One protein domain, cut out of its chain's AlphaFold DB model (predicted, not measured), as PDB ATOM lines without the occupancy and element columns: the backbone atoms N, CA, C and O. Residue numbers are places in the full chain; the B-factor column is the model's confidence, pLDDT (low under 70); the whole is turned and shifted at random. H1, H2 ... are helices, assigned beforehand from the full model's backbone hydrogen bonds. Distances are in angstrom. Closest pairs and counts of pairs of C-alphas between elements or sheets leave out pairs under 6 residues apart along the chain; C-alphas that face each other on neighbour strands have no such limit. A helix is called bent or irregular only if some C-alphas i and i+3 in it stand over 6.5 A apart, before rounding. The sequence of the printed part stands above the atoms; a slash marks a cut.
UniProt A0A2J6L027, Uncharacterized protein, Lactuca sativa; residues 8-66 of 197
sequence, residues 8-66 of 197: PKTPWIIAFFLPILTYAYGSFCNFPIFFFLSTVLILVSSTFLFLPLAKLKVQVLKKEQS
ATOM      1  N   PRO A   8     107.777 161.897 157.753       67.56
ATOM      2  CA  PRO A   8     108.660 160.772 158.005       67.56
ATOM      3  C   PRO A   8     109.926 160.949 157.157       67.56
ATOM      4  O   PRO A   8     109.867 161.128 155.942       67.56
ATOM      5  N   LYS A   9     111.094 160.908 157.808       77.69
ATOM      6  CA  LYS A   9     112.420 161.067 157.176       77.69
ATOM      7  C   LYS A   9     112.785 159.941 156.198       77.69
ATOM      8  O   LYS A   9     113.818 160.009 155.542       77.69
ATOM      9  N   THR A  10     111.958 158.910 156.104       77.31
ATOM     10  CA  THR A  10     112.215 157.684 155.352       77.31
ATOM     11  C   THR A  10     111.181 157.533 154.232       77.31
ATOM     12  O   THR A  10     110.106 156.975 154.467       77.31
ATOM     13  N   PRO A  11     111.484 157.990 153.000       75.75
ATOM     14  CA  PRO A  11     110.536 157.943 151.880       75.75
ATOM     15  C   PRO A  11     110.140 156.513 151.481       75.75
ATOM     16  O   PRO A  11     109.084 156.296 150.896       75.75
ATOM     17  N   TRP A  12     110.946 155.523 151.866       79.69
ATOM     18  CA  TRP A  12     110.688 154.108 151.612       79.69
ATOM     19  C   TRP A  12     109.469 153.606 152.385       79.69
ATOM     20  O   TRP A  12     108.698 152.813 151.865       79.69
ATOM     21  N   ILE A  13     109.240 154.130 153.592       81.19
ATOM     22  CA  ILE A  13     108.094 153.746 154.418       81.19
ATOM     23  C   ILE A  13     106.783 154.182 153.748       81.19
ATOM     24  O   ILE A  13     105.828 153.414 153.699       81.19
ATOM     25  N   ILE A  14     106.759 155.371 153.137       80.31
ATOM     26  CA  ILE A  14     105.593 155.857 152.384       80.31
ATOM     27  C   ILE A  14     105.287 154.923 151.205       80.31
ATOM     28  O   ILE A  14     104.123 154.625 150.962       80.31
ATOM     29  N   ALA A  15     106.313 154.415 150.515       80.56
ATOM     30  CA  ALA A  15     106.135 153.487 149.399       80.56
ATOM     31  C   ALA A  15     105.515 152.140 149.822       80.56
ATOM     32  O   ALA A  15     104.770 151.561 149.038       80.56
ATOM     33  N   PHE A  16     105.757 151.674 151.052       81.19
ATOM     34  CA  PHE A  16     105.103 150.478 151.606       81.19
ATOM     35  C   PHE A  16     103.661 150.737 152.050       81.19
ATOM     36  O   PHE A  16     102.801 149.880 151.870       81.19
ATOM     37  N   PHE A  17     103.373 151.916 152.604       81.38
ATOM     38  CA  PHE A  17     102.029 152.235 153.087       81.38
ATOM     39  C   PHE A  17     101.070 152.685 151.988       81.38
ATOM     40  O   PHE A  17      99.874 152.467 152.130       81.38
ATOM     41  N   LEU A  18     101.555 153.266 150.888       83.75
ATOM     42  CA  LEU A  18     100.713 153.676 149.761       83.75
ATOM     43  C   LEU A  18      99.835 152.536 149.202       83.75
ATOM     44  O   LEU A  18      98.632 152.759 149.097       83.75
ATOM     45  N   PRO A  19     100.369 151.330 148.902       80.88
ATOM     46  CA  PRO A  19      99.560 150.208 148.429       80.88
ATOM     47  C   PRO A  19      98.619 149.656 149.506       80.88
ATOM     48  O   PRO A  19      97.518 149.227 149.189       80.88
ATOM     49  N   ILE A  20      99.015 149.697 150.783       81.75
ATOM     50  CA  ILE A  20      98.167 149.254 151.903       81.75
ATOM     51  C   ILE A  20      96.998 150.227 152.101       81.75
ATOM     52  O   ILE A  20      95.868 149.811 152.342       81.75
ATOM     53  N   LEU A  21      97.249 151.529 151.965       81.25
ATOM     54  CA  LEU A  21      96.233 152.560 152.103       81.25
ATOM     55  C   LEU A  21      95.265 152.533 150.918       81.25
ATOM     56  O   LEU A  21      94.060 152.617 151.131       81.25
ATOM     57  N   THR A  22      95.757 152.371 149.685       79.44
ATOM     58  CA  THR A  22      94.887 152.201 148.509       79.44
ATOM     59  C   THR A  22      94.111 150.888 148.557       79.44
ATOM     60  O   THR A  22      92.941 150.888 148.179       79.44
ATOM     61  N   TYR A  23      94.698 149.807 149.084       75.56
ATOM     62  CA  TYR A  23      94.000 148.549 149.383       75.56
ATOM     63  C   TYR A  23      92.854 148.786 150.374       75.56
ATOM     64  O   TYR A  23      91.702 148.469 150.084       75.56
ATOM     65  N   ALA A  24      93.146 149.417 151.514       77.00
ATOM     66  CA  ALA A  24      92.158 149.675 152.555       77.00
ATOM     67  C   ALA A  24      91.025 150.586 152.060       77.00
ATOM     68  O   ALA A  24      89.863 150.327 152.349       77.00
ATOM     69  N   TYR A  25      91.343 151.618 151.273       77.25
ATOM     70  CA  TYR A  25      90.346 152.552 150.745       77.25
ATOM     71  C   TYR A  25      89.513 151.954 149.600       77.25
ATOM     72  O   TYR A  25      88.315 152.214 149.505       77.25
ATOM     73  N   GLY A  26      90.125 151.139 148.735       71.12
ATOM     74  CA  GLY A  26      89.445 150.469 147.620       71.12
ATOM     75  C   GLY A  26      88.535 149.323 148.067       71.12
ATOM     76  O   GLY A  26      87.484 149.095 147.461       71.12
ATOM     77  N   SER A  27      88.891 148.655 149.170       67.88
ATOM     78  CA  SER A  27      88.140 147.526 149.729       67.88
ATOM     79  C   SER A  27      86.719 147.890 150.171       67.88
ATOM     80  O   SER A  27      85.865 147.006 150.209       67.88
ATOM     81  N   PHE A  28      86.436 149.161 150.481       66.25
ATOM     82  CA  PHE A  28      85.106 149.592 150.932       66.25
ATOM     83  C   PHE A  28      84.103 149.849 149.800       66.25
ATOM     84  O   PHE A  28      82.907 149.894 150.073       66.25
ATOM     85  N   CYS A  29      84.547 149.987 148.544       67.62
ATOM     86  CA  CYS A  29      83.651 150.382 147.448       67.62
ATOM     87  C   CYS A  29      83.511 149.347 146.324       67.62
ATOM     88  O   CYS A  29      82.502 149.383 145.631       67.62
ATOM     89  N   ASN A  30      84.469 148.431 146.119       66.00
ATOM     90  CA  ASN A  30      84.419 147.452 145.017       66.00
ATOM     91  C   ASN A  30      85.152 146.147 145.366       66.00
ATOM     92  O   ASN A  30      86.152 145.793 144.739       66.00
ATOM     93  N   PHE A  31      84.639 145.423 146.365       70.50
ATOM     94  CA  PHE A  31      85.214 144.169 146.863       70.50
ATOM     95  C   PHE A  31      85.593 143.179 145.734       70.50
ATOM     96  O   PHE A  31      86.768 142.831 145.645       70.50
ATOM     97  N   PRO A  32      84.708 142.787 144.791       75.00
ATOM     98  CA  PRO A  32      85.025 141.692 143.865       75.00
ATOM     99  C   PRO A  32      86.112 142.037 142.836       75.00
ATOM    100  O   PRO A  32      86.987 141.217 142.563       75.00
ATOM    101  N   ILE A  33      86.103 143.260 142.296       80.88
ATOM    102  CA  ILE A  33      87.078 143.700 141.283       80.88
ATOM    103  C   ILE A  33      88.472 143.805 141.907       80.88
ATOM    104  O   ILE A  33      89.473 143.448 141.289       80.88
ATOM    105  N   PHE A  34      88.537 144.257 143.160       75.06
ATOM    106  CA  PHE A  34      89.793 144.401 143.873       75.06
ATOM    107  C   PHE A  34      90.459 143.044 144.151       75.06
ATOM    108  O   PHE A  34      91.657 142.893 143.895       75.06
ATOM    109  N   PHE A  35      89.694 142.037 144.600       80.56
ATOM    110  CA  PHE A  35      90.227 140.678 144.763       80.56
ATOM    111  C   PHE A  35      90.776 140.143 143.445       80.56
ATOM    112  O   PHE A  35      91.909 139.667 143.423       80.56
ATOM    113  N   PHE A  36      90.041 140.317 142.346       84.56
ATOM    114  CA  PHE A  36      90.472 139.880 141.018       84.56
ATOM    115  C   PHE A  36      91.781 140.537 140.560       84.56
ATOM    116  O   PHE A  36      92.687 139.866 140.074       84.56
ATOM    117  N   LEU A  37      91.925 141.850 140.744       86.06
ATOM    118  CA  LEU A  37      93.158 142.550 140.378       86.06
ATOM    119  C   LEU A  37      94.336 142.132 141.267       86.06
ATOM    120  O   LEU A  37      95.457 141.985 140.779       86.06
ATOM    121  N   SER A  38      94.085 141.905 142.560       85.06
ATOM    122  CA  SER A  38      95.120 141.464 143.498       85.06
ATOM    123  C   SER A  38      95.634 140.058 143.179       85.06
ATOM    124  O   SER A  38      96.845 139.843 143.167       85.06
ATOM    125  N   THR A  39      94.746 139.118 142.845       88.31
ATOM    126  CA  THR A  39      95.128 137.745 142.496       88.31
ATOM    127  C   THR A  39      95.910 137.709 141.191       88.31
ATOM    128  O   THR A  39      96.953 137.059 141.134       88.31
ATOM    129  N   VAL A  40      95.486 138.470 140.176       92.94
ATOM    130  CA  VAL A  40      96.223 138.603 138.911       92.94
ATOM    131  C   VAL A  40      97.619 139.182 139.150       92.94
ATOM    132  O   VAL A  40      98.598 138.650 138.629       92.94
ATOM    133  N   LEU A  41      97.751 140.221 139.978       90.12
ATOM    134  CA  LEU A  41      99.052 140.823 140.283       90.12
ATOM    135  C   LEU A  41      99.993 139.849 141.014       90.12
ATOM    136  O   LEU A  41     101.185 139.783 140.698       90.12
ATOM    137  N   ILE A  42      99.473 139.067 141.964       90.81
ATOM    138  CA  ILE A  42     100.236 138.020 142.662       90.81
ATOM    139  C   ILE A  42     100.685 136.942 141.669       90.81
ATOM    140  O   ILE A  42     101.854 136.560 141.658       90.81
ATOM    141  N   LEU A  43      99.797 136.497 140.778       89.81
ATOM    142  CA  LEU A  43     100.119 135.485 139.775       89.81
ATOM    143  C   LEU A  43     101.223 135.979 138.825       89.81
ATOM    144  O   LEU A  43     102.233 135.305 138.621       89.81
ATOM    145  N   VAL A  44     101.085 137.201 138.312       91.38
ATOM    146  CA  VAL A  44     102.062 137.823 137.414       91.38
ATOM    147  C   VAL A  44     103.408 138.011 138.119       91.38
ATOM    148  O   VAL A  44     104.440 137.604 137.594       91.38
ATOM    149  N   SER A  45     103.428 138.546 139.339       87.00
ATOM    150  CA  SER A  45     104.680 138.707 140.092       87.00
ATOM    151  C   SER A  45     105.350 137.372 140.428       87.00
ATOM    152  O   SER A  45     106.570 137.269 140.312       87.00
ATOM    153  N   SER A  46     104.578 136.329 140.750       85.50
ATOM    154  CA  SER A  46     105.122 134.989 140.990       85.50
ATOM    155  C   SER A  46     105.841 134.456 139.751       85.50
ATOM    156  O   SER A  46     107.004 134.066 139.838       85.50
ATOM    157  N   THR A  47     105.226 134.552 138.567       83.56
ATOM    158  CA  THR A  47     105.870 134.122 137.319       83.56
ATOM    159  C   THR A  47     107.163 134.902 137.063       83.56
ATOM    160  O   THR A  47     108.208 134.294 136.834       83.56
ATOM    161  N   PHE A  48     107.164 136.228 137.227       79.12
ATOM    162  CA  PHE A  48     108.376 137.042 137.077       79.12
ATOM    163  C   PHE A  48     109.489 136.721 138.081       79.12
ATOM    164  O   PHE A  48     110.654 136.898 137.733       79.12
ATOM    165  N   LEU A  49     109.178 136.242 139.287       75.00
ATOM    166  CA  LEU A  49     110.188 135.792 140.251       75.00
ATOM    167  C   LEU A  49     110.784 134.435 139.862       75.00
ATOM    168  O   LEU A  49     111.983 134.233 140.023       75.00
ATOM    169  N   PHE A  50     109.998 133.524 139.290       64.19
ATOM    170  CA  PHE A  50     110.483 132.193 138.904       64.19
ATOM    171  C   PHE A  50     111.238 132.169 137.560       64.19
ATOM    172  O   PHE A  50     112.144 131.351 137.375       64.19
ATOM    173  N   LEU A  51     110.954 133.097 136.639       63.47
ATOM    174  CA  LEU A  51     111.626 133.192 135.333       63.47
ATOM    175  C   LEU A  51     113.157 133.452 135.386       63.47
ATOM    176  O   LEU A  51     113.892 132.796 134.638       63.47
ATOM    177  N   PRO A  52     113.700 134.362 136.221       60.91
ATOM    178  CA  PRO A  52     115.144 134.594 136.301       60.91
ATOM    179  C   PRO A  52     115.890 133.478 137.048       60.91
ATOM    180  O   PRO A  52     117.049 133.208 136.722       60.91
ATOM    181  N   LEU A  53     115.242 132.773 137.986       56.88
ATOM    182  CA  LEU A  53     115.854 131.631 138.678       56.88
ATOM    183  C   LEU A  53     116.051 130.424 137.750       56.88
ATOM    184  O   LEU A  53     117.073 129.742 137.853       56.88
ATOM    185  N   ALA A  54     115.146 130.200 136.792       57.44
ATOM    186  CA  ALA A  54     115.294 129.136 135.798       57.44
ATOM    187  C   ALA A  54     116.545 129.327 134.918       57.44
ATOM    188  O   ALA A  54     117.253 128.364 134.621       57.44
ATOM    189  N   LYS A  55     116.884 130.573 134.555       58.38
ATOM    190  CA  LYS A  55     118.102 130.863 133.774       58.38
ATOM    191  C   LYS A  55     119.388 130.788 134.596       58.38
ATOM    192  O   LYS A  55     120.437 130.479 134.033       58.38
ATOM    193  N   LEU A  56     119.322 131.023 135.908       54.25
ATOM    194  CA  LEU A  56     120.488 130.929 136.787       54.25
ATOM    195  C   LEU A  56     120.842 129.467 137.112       54.25
ATOM    196  O   LEU A  56     122.016 129.099 137.079       54.25
ATOM    197  N   LYS A  57     119.837 128.603 137.324       55.47
ATOM    198  CA  LYS A  57     120.040 127.170 137.616       55.47
ATOM    199  C   LYS A  57     120.723 126.422 136.459       55.47
ATOM    200  O   LYS A  57     121.589 125.585 136.696       55.47
ATOM    201  N   VAL A  58     120.428 126.798 135.209       55.12
ATOM    202  CA  VAL A  58     121.086 126.244 134.006       55.12
ATOM    203  C   VAL A  58     122.564 126.659 133.902       55.12
ATOM    204  O   VAL A  58     123.382 125.895 133.391       55.12
ATOM    205  N   GLN A  59     122.949 127.837 134.407       52.72
ATOM    206  CA  GLN A  59     124.354 128.270 134.389       52.72
ATOM    207  C   GLN A  59     125.196 127.654 135.512       52.72
ATOM    208  O   GLN A  59     126.390 127.432 135.308       52.72
ATOM    209  N   VAL A  60     124.597 127.344 136.665       52.47
ATOM    210  CA  VAL A  60     125.301 126.685 137.779       52.47
ATOM    211  C   VAL A  60     125.640 125.233 137.424       52.47
ATOM    212  O   VAL A  60     126.791 124.833 137.579       52.47
ATOM    213  N   LEU A  61     124.711 124.495 136.802       51.81
ATOM    214  CA  LEU A  61     124.967 123.114 136.364       51.81
ATOM    215  C   LEU A  61     126.041 123.025 135.260       51.81
ATOM    216  O   LEU A  61     126.813 122.073 135.203       51.81
ATOM    217  N   LYS A  62     126.145 124.047 134.399       52.50
ATOM    218  CA  LYS A  62     127.160 124.091 133.332       52.50
ATOM    219  C   LYS A  62     128.572 124.400 133.853       52.50
ATOM    220  O   LYS A  62     129.551 124.055 133.193       52.50
ATOM    221  N   LYS A  63     128.694 125.041 135.023       53.31
ATOM    222  CA  LYS A  63     129.993 125.353 135.641       53.31
ATOM    223  C   LYS A  63     130.566 124.191 136.451       53.31
ATOM    224  O   LYS A  63     131.776 124.001 136.403       53.31
ATOM    225  N   GLU A  64     129.732 123.386 137.106       50.78
ATOM    226  CA  GLU A  64     130.211 122.209 137.851       50.78
ATOM    227  C   GLU A  64     130.808 121.131 136.937       50.78
ATOM    228  O   GLU A  64     131.816 120.518 137.278       50.78
ATOM    229  N   GLN A  65     130.286 120.968 135.717       48.12
ATOM    230  CA  GLN A  65     130.820 119.974 134.780       48.12
ATOM    231  C   GLN A  65     132.165 120.372 134.139       48.12
ATOM    232  O   GLN A  65     132.838 119.525 133.561       48.12
ATOM    233  N   SER A  66     132.585 121.641 134.242       48.88
ATOM    234  CA  SER A  66     133.864 122.108 133.673       48.88
ATOM    235  C   SER A  66     135.027 122.099 134.672       48.88
ATOM    236  O   SER A  66     136.152 122.378 134.271       48.88
TER     237      SER A  66
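Overview. This is residues 8 to 66 of the 197 residues of an uncharacterized protein of Lactuca sativa (UniProt A0A2J6L027). Two helices make a flat, open V with unequal arms: the short H1 leads to the corner, the tight link at residues 27 to 30 turns the backbone, and the long H2 folds back and away from it. The arms come near each other just at the corner, and H2 makes most of the length. The printed part has 59 residues with two named helices, H1 then H2, and no named strand; its class is all helix. It is extended, with a radius of gyration of the C-alphas of 18.8 A and spans of 58 by 36 by 7 A.

Along the chain. H1, residues 11 to 26, begins with C-alpha 11 at (110.536, 157.943, 151.880) and measures 22.8 A. It has a kink of 25 degrees near residue 19. H2, residues 31 to 64, measures 50.9 A, from C-alpha 31 at (85.214, 144.169, 146.863) to C-alpha 64 at (130.211, 122.209, 137.851). H1 is neither bent nor irregular, but only just: C-alphas 16 and 19 are 6.4 A apart. The same holds for H2, where C-alphas 49 and 52 are 6.4 A apart.

Arrangement. H1 and H2 are close but not clearly touching; their closest C-alphas, those of Gly 26 and Phe 34, are 7.1 A apart. They run opposite ways at a steep tilt of 43 degrees. Their centres are 22.6 A apart. O i to N i+4 pairs are within hydrogen-bond range in 10 of 12 cases in H1 and 25 of 30 in H2.

Size, cuts and confidence. The two C-alphas farthest apart, those of Cys 29 and Ser 66, are 59.2 A apart. Residues 8 to 22, 28 to 33 and 39 to 66 stand free. The printed part has no cut. Mean pLDDT of the printed part is 72.6; residue 8, residues 27 to 30 and residues 50 to 66 are under 70.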